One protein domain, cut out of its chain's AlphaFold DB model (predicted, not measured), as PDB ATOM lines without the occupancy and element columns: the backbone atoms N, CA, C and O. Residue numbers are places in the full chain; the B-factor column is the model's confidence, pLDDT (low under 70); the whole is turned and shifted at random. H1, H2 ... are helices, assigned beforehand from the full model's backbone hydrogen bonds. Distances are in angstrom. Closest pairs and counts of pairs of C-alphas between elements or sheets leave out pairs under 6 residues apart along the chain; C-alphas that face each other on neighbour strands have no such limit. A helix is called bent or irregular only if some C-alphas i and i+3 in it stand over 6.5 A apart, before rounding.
ATOM      1  N   SER A  26     156.644 165.674 202.782       64.81
ATOM      2  CA  SER A  26     156.327 167.071 202.453       64.81
ATOM      3  C   SER A  26     155.533 167.772 203.557       64.81
ATOM      4  O   SER A  26     155.871 168.903 203.901       64.81
ATOM      5  N   ASP A  27     154.546 167.106 204.163       71.75
ATOM      6  CA  ASP A  27     153.748 167.687 205.251       71.75
ATOM      7  C   ASP A  27     154.587 167.899 206.521       71.75
ATOM      8  O   ASP A  27     154.535 168.963 207.144       71.75
ATOM      9  N   ALA A  28     155.428 166.923 206.881       72.50
ATOM     10  CA  ALA A  28     156.347 167.041 208.012       72.50
ATOM     11  C   ALA A  28     157.352 168.193 207.821       72.50
ATOM     12  O   ALA A  28     157.601 168.969 208.750       72.50
ATOM     13  N   LEU A  29     157.895 168.347 206.608       74.12
ATOM     14  CA  LEU A  29     158.814 169.435 206.265       74.12
ATOM     15  C   LEU A  29     158.103 170.799 206.231       74.12
ATOM     16  O   LEU A  29     158.666 171.791 206.701       74.12
ATOM     17  N   ALA A  30     156.853 170.856 205.762       80.19
ATOM     18  CA  ALA A  30     156.024 172.059 205.812       80.19
ATOM     19  C   ALA A  30     155.776 172.510 207.263       80.19
ATOM     20  O   ALA A  30     156.050 173.668 207.592       80.19
ATOM     21  N   VAL A  31     155.366 171.600 208.156       80.56
ATOM     22  CA  VAL A  31     155.160 171.888 209.591       80.56
ATOM     23  C   VAL A  31     156.461 172.345 210.261       80.56
ATOM     24  O   VAL A  31     156.464 173.360 210.962       80.56
ATOM     25  N   ALA A  32     157.587 171.675 209.997       83.56
ATOM     26  CA  ALA A  32     158.894 172.093 210.514       83.56
ATOM     27  C   ALA A  32     159.296 173.501 210.028       83.56
ATOM     28  O   ALA A  32     159.846 174.295 210.800       83.56
ATOM     29  N   SER A  33     158.979 173.850 208.775       86.25
ATOM     30  CA  SER A  33     159.226 175.191 208.235       86.25
ATOM     31  C   SER A  33     158.339 176.258 208.891       86.25
ATOM     32  O   SER A  33     158.837 177.327 209.245       86.25
ATOM     33  N   ALA A  34     157.063 175.951 209.151       89.25
ATOM     34  CA  ALA A  34     156.123 176.857 209.809       89.25
ATOM     35  C   ALA A  34     156.539 177.159 211.259       89.25
ATOM     36  O   ALA A  34     156.621 178.325 211.642       89.25
ATOM     37  N   VAL A  35     156.901 176.132 212.039       89.12
ATOM     38  CA  VAL A  35     157.439 176.303 213.405       89.12
ATOM     39  C   VAL A  35     158.715 177.150 213.390       89.12
ATOM     40  O   VAL A  35     158.863 178.061 214.205       89.12
ATOM     41  N   SER A  36     159.609 176.914 212.426       87.88
ATOM     42  CA  SER A  36     160.839 177.704 212.268       87.88
ATOM     43  C   SER A  36     160.554 179.179 211.952       87.88
ATOM     44  O   SER A  36     161.239 180.058 212.472       87.88
ATOM     45  N   LEU A  37     159.532 179.471 211.140       91.56
ATOM     46  CA  LEU A  37     159.115 180.840 210.819       91.56
ATOM     47  C   LEU A  37     158.483 181.556 212.022       91.56
ATOM     48  O   LEU A  37     158.799 182.725 212.241       91.56
ATOM     49  N   CYS A  38     157.678 180.869 212.838       91.62
ATOM     50  CA  CYS A  38     157.161 181.426 214.095       91.62
ATOM     51  C   CYS A  38     158.302 181.774 215.067       91.62
ATOM     52  O   CYS A  38     158.387 182.904 215.540       91.62
ATOM     53  N   LEU A  39     159.250 180.854 215.283       93.00
ATOM     54  CA  LEU A  39     160.409 181.104 216.151       93.00
ATOM     55  C   LEU A  39     161.291 182.263 215.649       93.00
ATOM     56  O   LEU A  39     161.823 183.027 216.453       93.00
ATOM     57  N   LEU A  40     161.432 182.428 214.329       92.75
ATOM     58  CA  LEU A  40     162.125 183.575 213.733       92.75
ATOM     59  C   LEU A  40     161.352 184.887 213.918       92.75
ATOM     60  O   LEU A  40     161.969 185.905 214.228       92.75
ATOM     61  N   HIS A  41     160.027 184.873 213.757       95.06
ATOM     62  CA  HIS A  41     159.170 186.031 214.013       95.06
ATOM     63  C   HIS A  41     159.288 186.497 215.469       95.06
ATOM     64  O   HIS A  41     159.554 187.673 215.722       95.06
ATOM     65  N   ASP A  42     159.191 185.573 216.421       94.00
ATOM     66  CA  ASP A  42     159.215 185.892 217.850       94.00
ATOM     67  C   ASP A  42     160.613 186.335 218.309       94.00
ATOM     68  O   ASP A  42     160.742 187.264 219.110       94.00
ATOM     69  N   LEU A  43     161.678 185.767 217.728       92.25
ATOM     70  CA  LEU A  43     163.051 186.243 217.919       92.25
ATOM     71  C   LEU A  43     163.255 187.667 217.370       92.25
ATOM     72  O   LEU A  43     163.945 188.472 217.999       92.25
ATOM     73  N   VAL A  44     162.648 188.005 216.227       95.19
ATOM     74  CA  VAL A  44     162.673 189.367 215.662       95.19
ATOM     75  C   VAL A  44     161.847 190.336 216.515       95.19
ATOM     76  O   VAL A  44     162.308 191.449 216.768       95.19
ATOM     77  N   GLY A  45     160.688 189.915 217.030       93.88
ATOM     78  CA  GLY A  45     159.879 190.690 217.975       93.88
ATOM     79  C   GLY A  45     160.629 190.985 219.277       93.88
ATOM     80  O   GLY A  45     160.716 192.138 219.702       93.88
ATOM     81  N   ALA A  46     161.273 189.969 219.861       91.69
ATOM     82  CA  ALA A  46     162.139 190.128 221.026       91.69
ATOM     83  C   ALA A  46     163.333 191.054 220.731       91.69
ATOM     84  O   ALA A  46     163.634 191.943 221.527       91.69
ATOM     85  N   ALA A  47     163.986 190.915 219.572       91.62
ATOM     86  CA  ALA A  47     165.076 191.804 219.164       91.62
ATOM     87  C   ALA A  47     164.615 193.263 218.984       91.62
ATOM     88  O   ALA A  47     165.339 194.181 219.371       91.62
ATOM     89  N   ALA A  48     163.406 193.490 218.459       95.00
ATOM     90  CA  ALA A  48     162.811 194.820 218.338       95.00
ATOM     91  C   ALA A  48     162.491 195.437 219.713       95.00
ATOM     92  O   ALA A  48     162.833 196.596 219.948       95.00
ATOM     93  N   PHE A  49     161.934 194.658 220.645       92.75
ATOM     94  CA  PHE A  49     161.680 195.083 222.029       92.75
ATOM     95  C   PHE A  49     162.977 195.418 222.794       92.75
ATOM     96  O   PHE A  49     163.060 196.408 223.522       92.75
ATOM     97  N   LEU A  50     164.038 194.635 222.587       93.06
ATOM     98  CA  LEU A  50     165.368 194.924 223.139       93.06
ATOM     99  C   LEU A  50     165.989 196.188 222.520       93.06
ATOM    100  O   LEU A  50     166.712 196.914 223.204       93.06
ATOM    101  N   ALA A  51     165.694 196.480 221.250       92.94
ATOM    102  CA  ALA A  51     166.137 197.699 220.578       92.94
ATOM    103  C   ALA A  51     165.358 198.952 221.025       92.94
ATOM    104  O   ALA A  51     165.962 200.022 221.124       92.94
ATOM    105  N   SER A  52     164.059 198.841 221.334       96.31
ATOM    106  CA  SER A  52     163.266 199.955 221.881       96.31
ATOM    107  C   SER A  52     163.573 200.243 223.354       96.31
ATOM    108  O   SER A  52     163.482 201.396 223.778       96.31
ATOM    109  N   HIS A  53     163.990 199.236 224.131       94.88
ATOM    110  CA  HIS A  53     164.281 199.374 225.562       94.88
ATOM    111  C   HIS A  53     165.739 199.015 225.909       94.88
ATOM    112  O   HIS A  53     166.002 197.977 226.528       94.88
ATOM    113  N   PRO A  54     166.715 199.896 225.599       92.75
ATOM    114  CA  PRO A  54     168.139 199.612 225.794       92.75
ATOM    115  C   PRO A  54     168.528 199.347 227.258       92.75
ATOM    116  O   PRO A  54     169.494 198.629 227.508       92.75
ATOM    117  N   LEU A  55     167.776 199.867 228.236       94.31
ATOM    118  CA  LEU A  55     167.982 199.538 229.651       94.31
ATOM    119  C   LEU A  55     167.641 198.069 229.942       94.31
ATOM    120  O   LEU A  55     168.472 197.362 230.510       94.31
ATOM    121  N   HIS A  56     166.478 197.579 229.499       92.69
ATOM    122  CA  HIS A  56     166.115 196.165 229.644       92.69
ATOM    123  C   HIS A  56     167.081 195.255 228.877       92.69
ATOM    124  O   HIS A  56     167.462 194.213 229.403       92.69
ATOM    125  N   ALA A  57     167.576 195.678 227.709       92.75
ATOM    126  CA  ALA A  57     168.632 194.956 227.001       92.75
ATOM    127  C   ALA A  57     169.949 194.877 227.797       92.75
ATOM    128  O   ALA A  57     170.572 193.818 227.829       92.75
ATOM    129  N   VAL A  58     170.367 195.941 228.496       94.38
ATOM    130  CA  VAL A  58     171.551 195.898 229.377       94.38
ATOM    131  C   VAL A  58     171.325 194.986 230.587       94.38
ATOM    132  O   VAL A  58     172.194 194.163 230.882       94.38
ATOM    133  N   TYR A  59     170.166 195.060 231.251       94.81
ATOM    134  CA  TYR A  59     169.821 194.138 232.344       94.81
ATOM    135  C   TYR A  59     169.812 192.678 231.876       94.81
ATOM    136  O   TYR A  59     170.411 191.821 232.528       94.81
ATOM    137  N   LEU A  60     169.214 192.395 230.716       91.12
ATOM    138  CA  LEU A  60     169.190 191.056 230.136       91.12
ATOM    139  C   LEU A  60     170.571 190.594 229.667       91.12
ATOM    140  O   LEU A  60     170.868 189.422 229.826       91.12
ATOM    141  N   LEU A  61     171.467 191.466 229.190       90.00
ATOM    142  CA  LEU A  61     172.858 191.088 228.882       90.00
ATOM    143  C   LEU A  61     173.685 190.764 230.139       90.00
ATOM    144  O   LEU A  61     174.558 189.893 230.093       90.00
ATOM    145  N   ILE A  62     173.411 191.430 231.264       93.19
ATOM    146  CA  ILE A  62     174.016 191.108 232.564       93.19
ATOM    147  C   ILE A  62     173.475 189.760 233.064       93.19
ATOM    148  O   ILE A  62     174.257 188.864 233.390       93.19
ATOM    149  N   PHE A  63     172.151 189.583 233.063       93.06
ATOM    150  CA  PHE A  63     171.490 188.378 233.568       93.06
ATOM    151  C   PHE A  63     171.691 187.152 232.662       93.06
ATOM    152  O   PHE A  63     171.883 186.046 233.164       93.06
ATOM    153  N   ALA A  64     171.781 187.336 231.340       91.75
ATOM    154  CA  ALA A  64     172.100 186.281 230.374       91.75
ATOM    155  C   ALA A  64     173.434 185.595 230.682       91.75
ATOM    156  O   ALA A  64     173.593 184.408 230.417       91.75
ATOM    157  N   ARG A  65     174.388 186.303 231.301       90.25
ATOM    158  CA  ARG A  65     175.651 185.703 231.745       90.25
ATOM    159  C   ARG A  65     175.440 184.661 232.852       90.25
ATOM    160  O   ARG A  65     176.152 183.662 232.867       90.25
ATOM    161  N   GLY A  66     174.449 184.876 233.721       91.62
ATOM    162  CA  GLY A  66     173.976 183.912 234.717       91.62
ATOM    163  C   GLY A  66     173.093 182.816 234.111       91.62
ATOM    164  O   GLY A  66     173.296 181.637 234.405       91.62
ATOM    165  N   LEU A  67     172.182 183.169 233.195       89.06
ATOM    166  CA  LEU A  67     171.351 182.193 232.479       89.06
ATOM    167  C   LEU A  67     172.182 181.222 231.634       89.06
ATOM    168  O   LEU A  67     171.857 180.045 231.602       89.06
ATOM    169  N   VAL A  68     173.283 181.659 231.014       91.62
ATOM    170  CA  VAL A  68     174.204 180.763 230.293       91.62
ATOM    171  C   VAL A  68     174.883 179.778 231.249       91.62
ATOM    172  O   VAL A  68     174.999 178.604 230.912       91.62
ATOM    173  N   THR A  69     175.280 180.197 232.457       91.50
ATOM    174  CA  THR A  69     175.808 179.252 233.462       91.50
ATOM    175  C   THR A  69     174.740 178.306 234.013       91.50
ATOM    176  O   THR A  69     175.044 177.145 234.273       91.50
ATOM    177  N   LEU A  70     173.489 178.759 234.137       91.62
ATOM    178  CA  LEU A  70     172.360 177.933 234.573       91.62
ATOM    179  C   LEU A  70     171.955 176.916 233.489       91.62
ATOM    180  O   LEU A  70     171.790 175.735 233.773       91.62
ATOM    181  N   ALA A  71     171.887 177.350 232.230       91.38
ATOM    182  CA  ALA A  71     171.657 176.492 231.075       91.38
ATOM    183  C   ALA A  71     172.785 175.466 230.908       91.38
ATOM    184  O   ALA A  71     172.498 174.302 230.663       91.38
ATOM    185  N   ALA A  72     174.050 175.848 231.117       92.88
ATOM    186  CA  ALA A  72     175.178 174.914 231.111       92.88
ATOM    187  C   ALA A  72     175.119 173.886 232.259       92.88
ATOM    188  O   ALA A  72     175.565 172.756 232.076       92.88
ATOM    189  N   PHE A  73     174.546 174.245 233.415       94.31
ATOM    190  CA  PHE A  73     174.295 173.307 234.516       94.31
ATOM    191  C   PHE A  73     173.162 172.321 234.193       94.31
ATOM    192  O   PHE A  73     173.283 171.135 234.490       94.31
ATOM    193  N   PHE A  74     172.089 172.776 233.536       92.31
ATOM    194  CA  PHE A  74     170.993 171.904 233.100       92.31
ATOM    195  C   PHE A  74     171.265 171.158 231.785       92.31
ATOM    196  O   PHE A  74     170.581 170.179 231.502       92.31
ATOM    197  N   TRP A  75     172.266 171.552 230.990       95.38
ATOM    198  CA  TRP A  75     172.557 170.938 229.689       95.38
ATOM    199  C   TRP A  75     172.781 169.415 229.751       95.38
ATOM    200  O   TRP A  75     172.199 168.720 228.922       95.38
ATOM    201  N   PRO A  76     173.521 168.844 230.728       93.69
ATOM    202  CA  PRO A  76     173.649 167.391 230.856       93.69
ATOM    203  C   PRO A  76     172.324 166.690 231.190       93.69
ATOM    204  O   PRO A  76     172.115 165.561 230.756       93.69
ATOM    205  N   LEU A  77     171.424 167.355 231.926       93.44
ATOM    206  CA  LEU A  77     170.101 166.832 232.284       93.44
ATOM    207  C   LEU A  77     169.125 166.900 231.101       93.44
ATOM    208  O   LEU A  77     168.368 165.962 230.865       93.44
ATOM    209  N   LEU A  78     169.169 167.980 230.319       91.88
ATOM    210  CA  LEU A  78     168.411 168.113 229.072       91.88
ATOM    211  C   LEU A  78     168.921 167.134 228.005       91.88
ATOM    212  O   LEU A  78     168.124 166.525 227.300       91.88
ATOM    213  N   ALA A  79     170.235 166.918 227.921       94.12
ATOM    214  CA  ALA A  79     170.827 165.930 227.024       94.12
ATOM    215  C   ALA A  79     170.465 164.489 227.427       94.12
ATOM    216  O   ALA A  79     170.100 163.699 226.561       94.12
ATOM    217  N   SER A  80     170.515 164.141 228.720       94.75
ATOM    218  CA  SER A  80     170.172 162.787 229.182       94.75
ATOM    219  C   SER A  80     168.672 162.494 229.093       94.75
ATOM    220  O   SER A  80     168.301 161.397 228.683       94.75
ATOM    221  N   THR A  81     167.802 163.466 229.389       93.94
ATOM    222  CA  THR A  81     166.345 163.318 229.196       93.94
ATOM    223  C   THR A  81     165.963 163.283 227.717       93.94
ATOM    224  O   THR A  81     165.154 162.444 227.337       93.94
ATOM    225  N   SER A  82     166.590 164.096 226.860       92.81
ATOM    226  CA  SER A  82     166.413 164.024 225.401       92.81
ATOM    227  C   SER A  82     166.870 162.674 224.835       92.81
ATOM    228  O   SER A  82     166.135 162.047 224.077       92.81
ATOM    229  N   LEU A  83     168.027 162.159 225.269       93.06
ATOM    230  CA  LEU A  83     168.511 160.834 224.872       93.06
ATOM    231  C   LEU A  83     167.586 159.711 225.368       93.06
ATOM    232  O   LEU A  83     167.289 158.793 224.610       93.06
ATOM    233  N   LEU A  84     167.085 159.798 226.604       91.38
ATOM    234  CA  LEU A  84     166.105 158.849 227.142       91.38
ATOM    235  C   LEU A  84     164.796 158.876 226.338       91.38
ATOM    236  O   LEU A  84     164.276 157.819 225.994       91.38
ATOM    237  N   LEU A  85     164.290 160.062 225.989       90.12
ATOM    238  CA  LEU A  85     163.108 160.212 225.138       90.12
ATOM    239  C   LEU A  85     163.356 159.700 223.714       90.12
ATOM    240  O   LEU A  85     162.473 159.061 223.154       90.12
ATOM    241  N   ALA A  86     164.550 159.893 223.149       89.56
ATOM    242  CA  ALA A  86     164.927 159.330 221.851       89.56
ATOM    243  C   ALA A  86     165.011 157.792 221.887       89.56
ATOM    244  O   ALA A  86     164.532 157.130 220.965       89.56
ATOM    245  N   VAL A  87     165.545 157.204 222.963       91.44
ATOM    246  CA  VAL A  87     165.531 155.746 223.186       91.44
ATOM    247  C   VAL A  87     164.098 155.232 223.357       91.44
ATOM    248  O   VAL A  87     163.729 154.243 222.732       91.44
ATOM    249  N   LEU A  88     163.247 155.913 224.126       82.81
ATOM    250  CA  LEU A  88     161.838 155.533 224.284       82.81
ATOM    251  C   LEU A  88     161.042 155.674 222.974       82.81
ATOM    252  O   LEU A  88     160.239 154.798 222.660       82.81
ATOM    253  N   ALA A  89     161.294 156.714 222.178       83.81
ATOM    254  CA  ALA A  89     160.647 156.933 220.884       83.81
ATOM    255  C   ALA A  89     161.120 155.946 219.803       83.81
ATOM    256  O   ALA A  89     160.324 155.548 218.956       83.81
TER     257      ALA A  89
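AT A GLANCE: This is residues 26 to 89 of the 724 residues of an uncharacterized protein of Setaria italica (UniProt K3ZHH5). Two long helices, H1 and H2, make a flat, open V that meets at a corner, and H2 bends along its length, its far arm H2b turning inward towards the open side, so that the outline is like a horseshoe with an empty middle. H1 and the first arm, H2a, meet near the tight link between H1 and H2, and H2b touches no helix. The printed part has 64 residues with two named helices, H1 then H2 along the chain, and no named strand; the class is all helix. The whole is extended, with a radius of gyration of the C-alphas of 16.7 A and spans of 44 by 33 by 7 A.

HOW THE PARTS SIT: The longest helix is H2, residues 54 to 89, assigned as one helix by its hydrogen bonds but bent: C-alphas 73 and 76 are 7.0 A apart. Its arms, H2a with residues 54 to 73 and H2b with residues 76 to 89, stand at a steep tilt of 66 degrees. H2a has a kink of 37 degrees near residue 63. H1, residues 26 to 52, and H2a only just touch, only at the corner by their link, with 3 pairs of C-alphas within 8 A; the closest C-alphas are those of Leu 50 and Ala 57, 5.1 A apart. H1 touches H2a with residues 50 to 51 alone, and H2a touches H1 with residues 56 to 57 alone. They run opposite ways at a steep tilt of 49 degrees. H1 and H2b are apart. In H1 and H2b each O i to N i+4 pair is within hydrogen-bond range; in H2a 13 of 16 are.

IN THESE COORDINATES: H2a is 28.4 A long from first to last C-alpha and H2b 19.4 A, ending at C-alpha 89 at (160.647, 156.933, 220.884). H1 is 38.8 A long, from C-alpha 26 at (156.327, 167.071, 202.453).

THE WHOLE: The C-alphas farthest apart, of Leu 55 and Leu 88, are 44.8 A apart. The printed part has no cut. The mean pLDDT of the printed part is 90.3, and residue 26 alone is under 70.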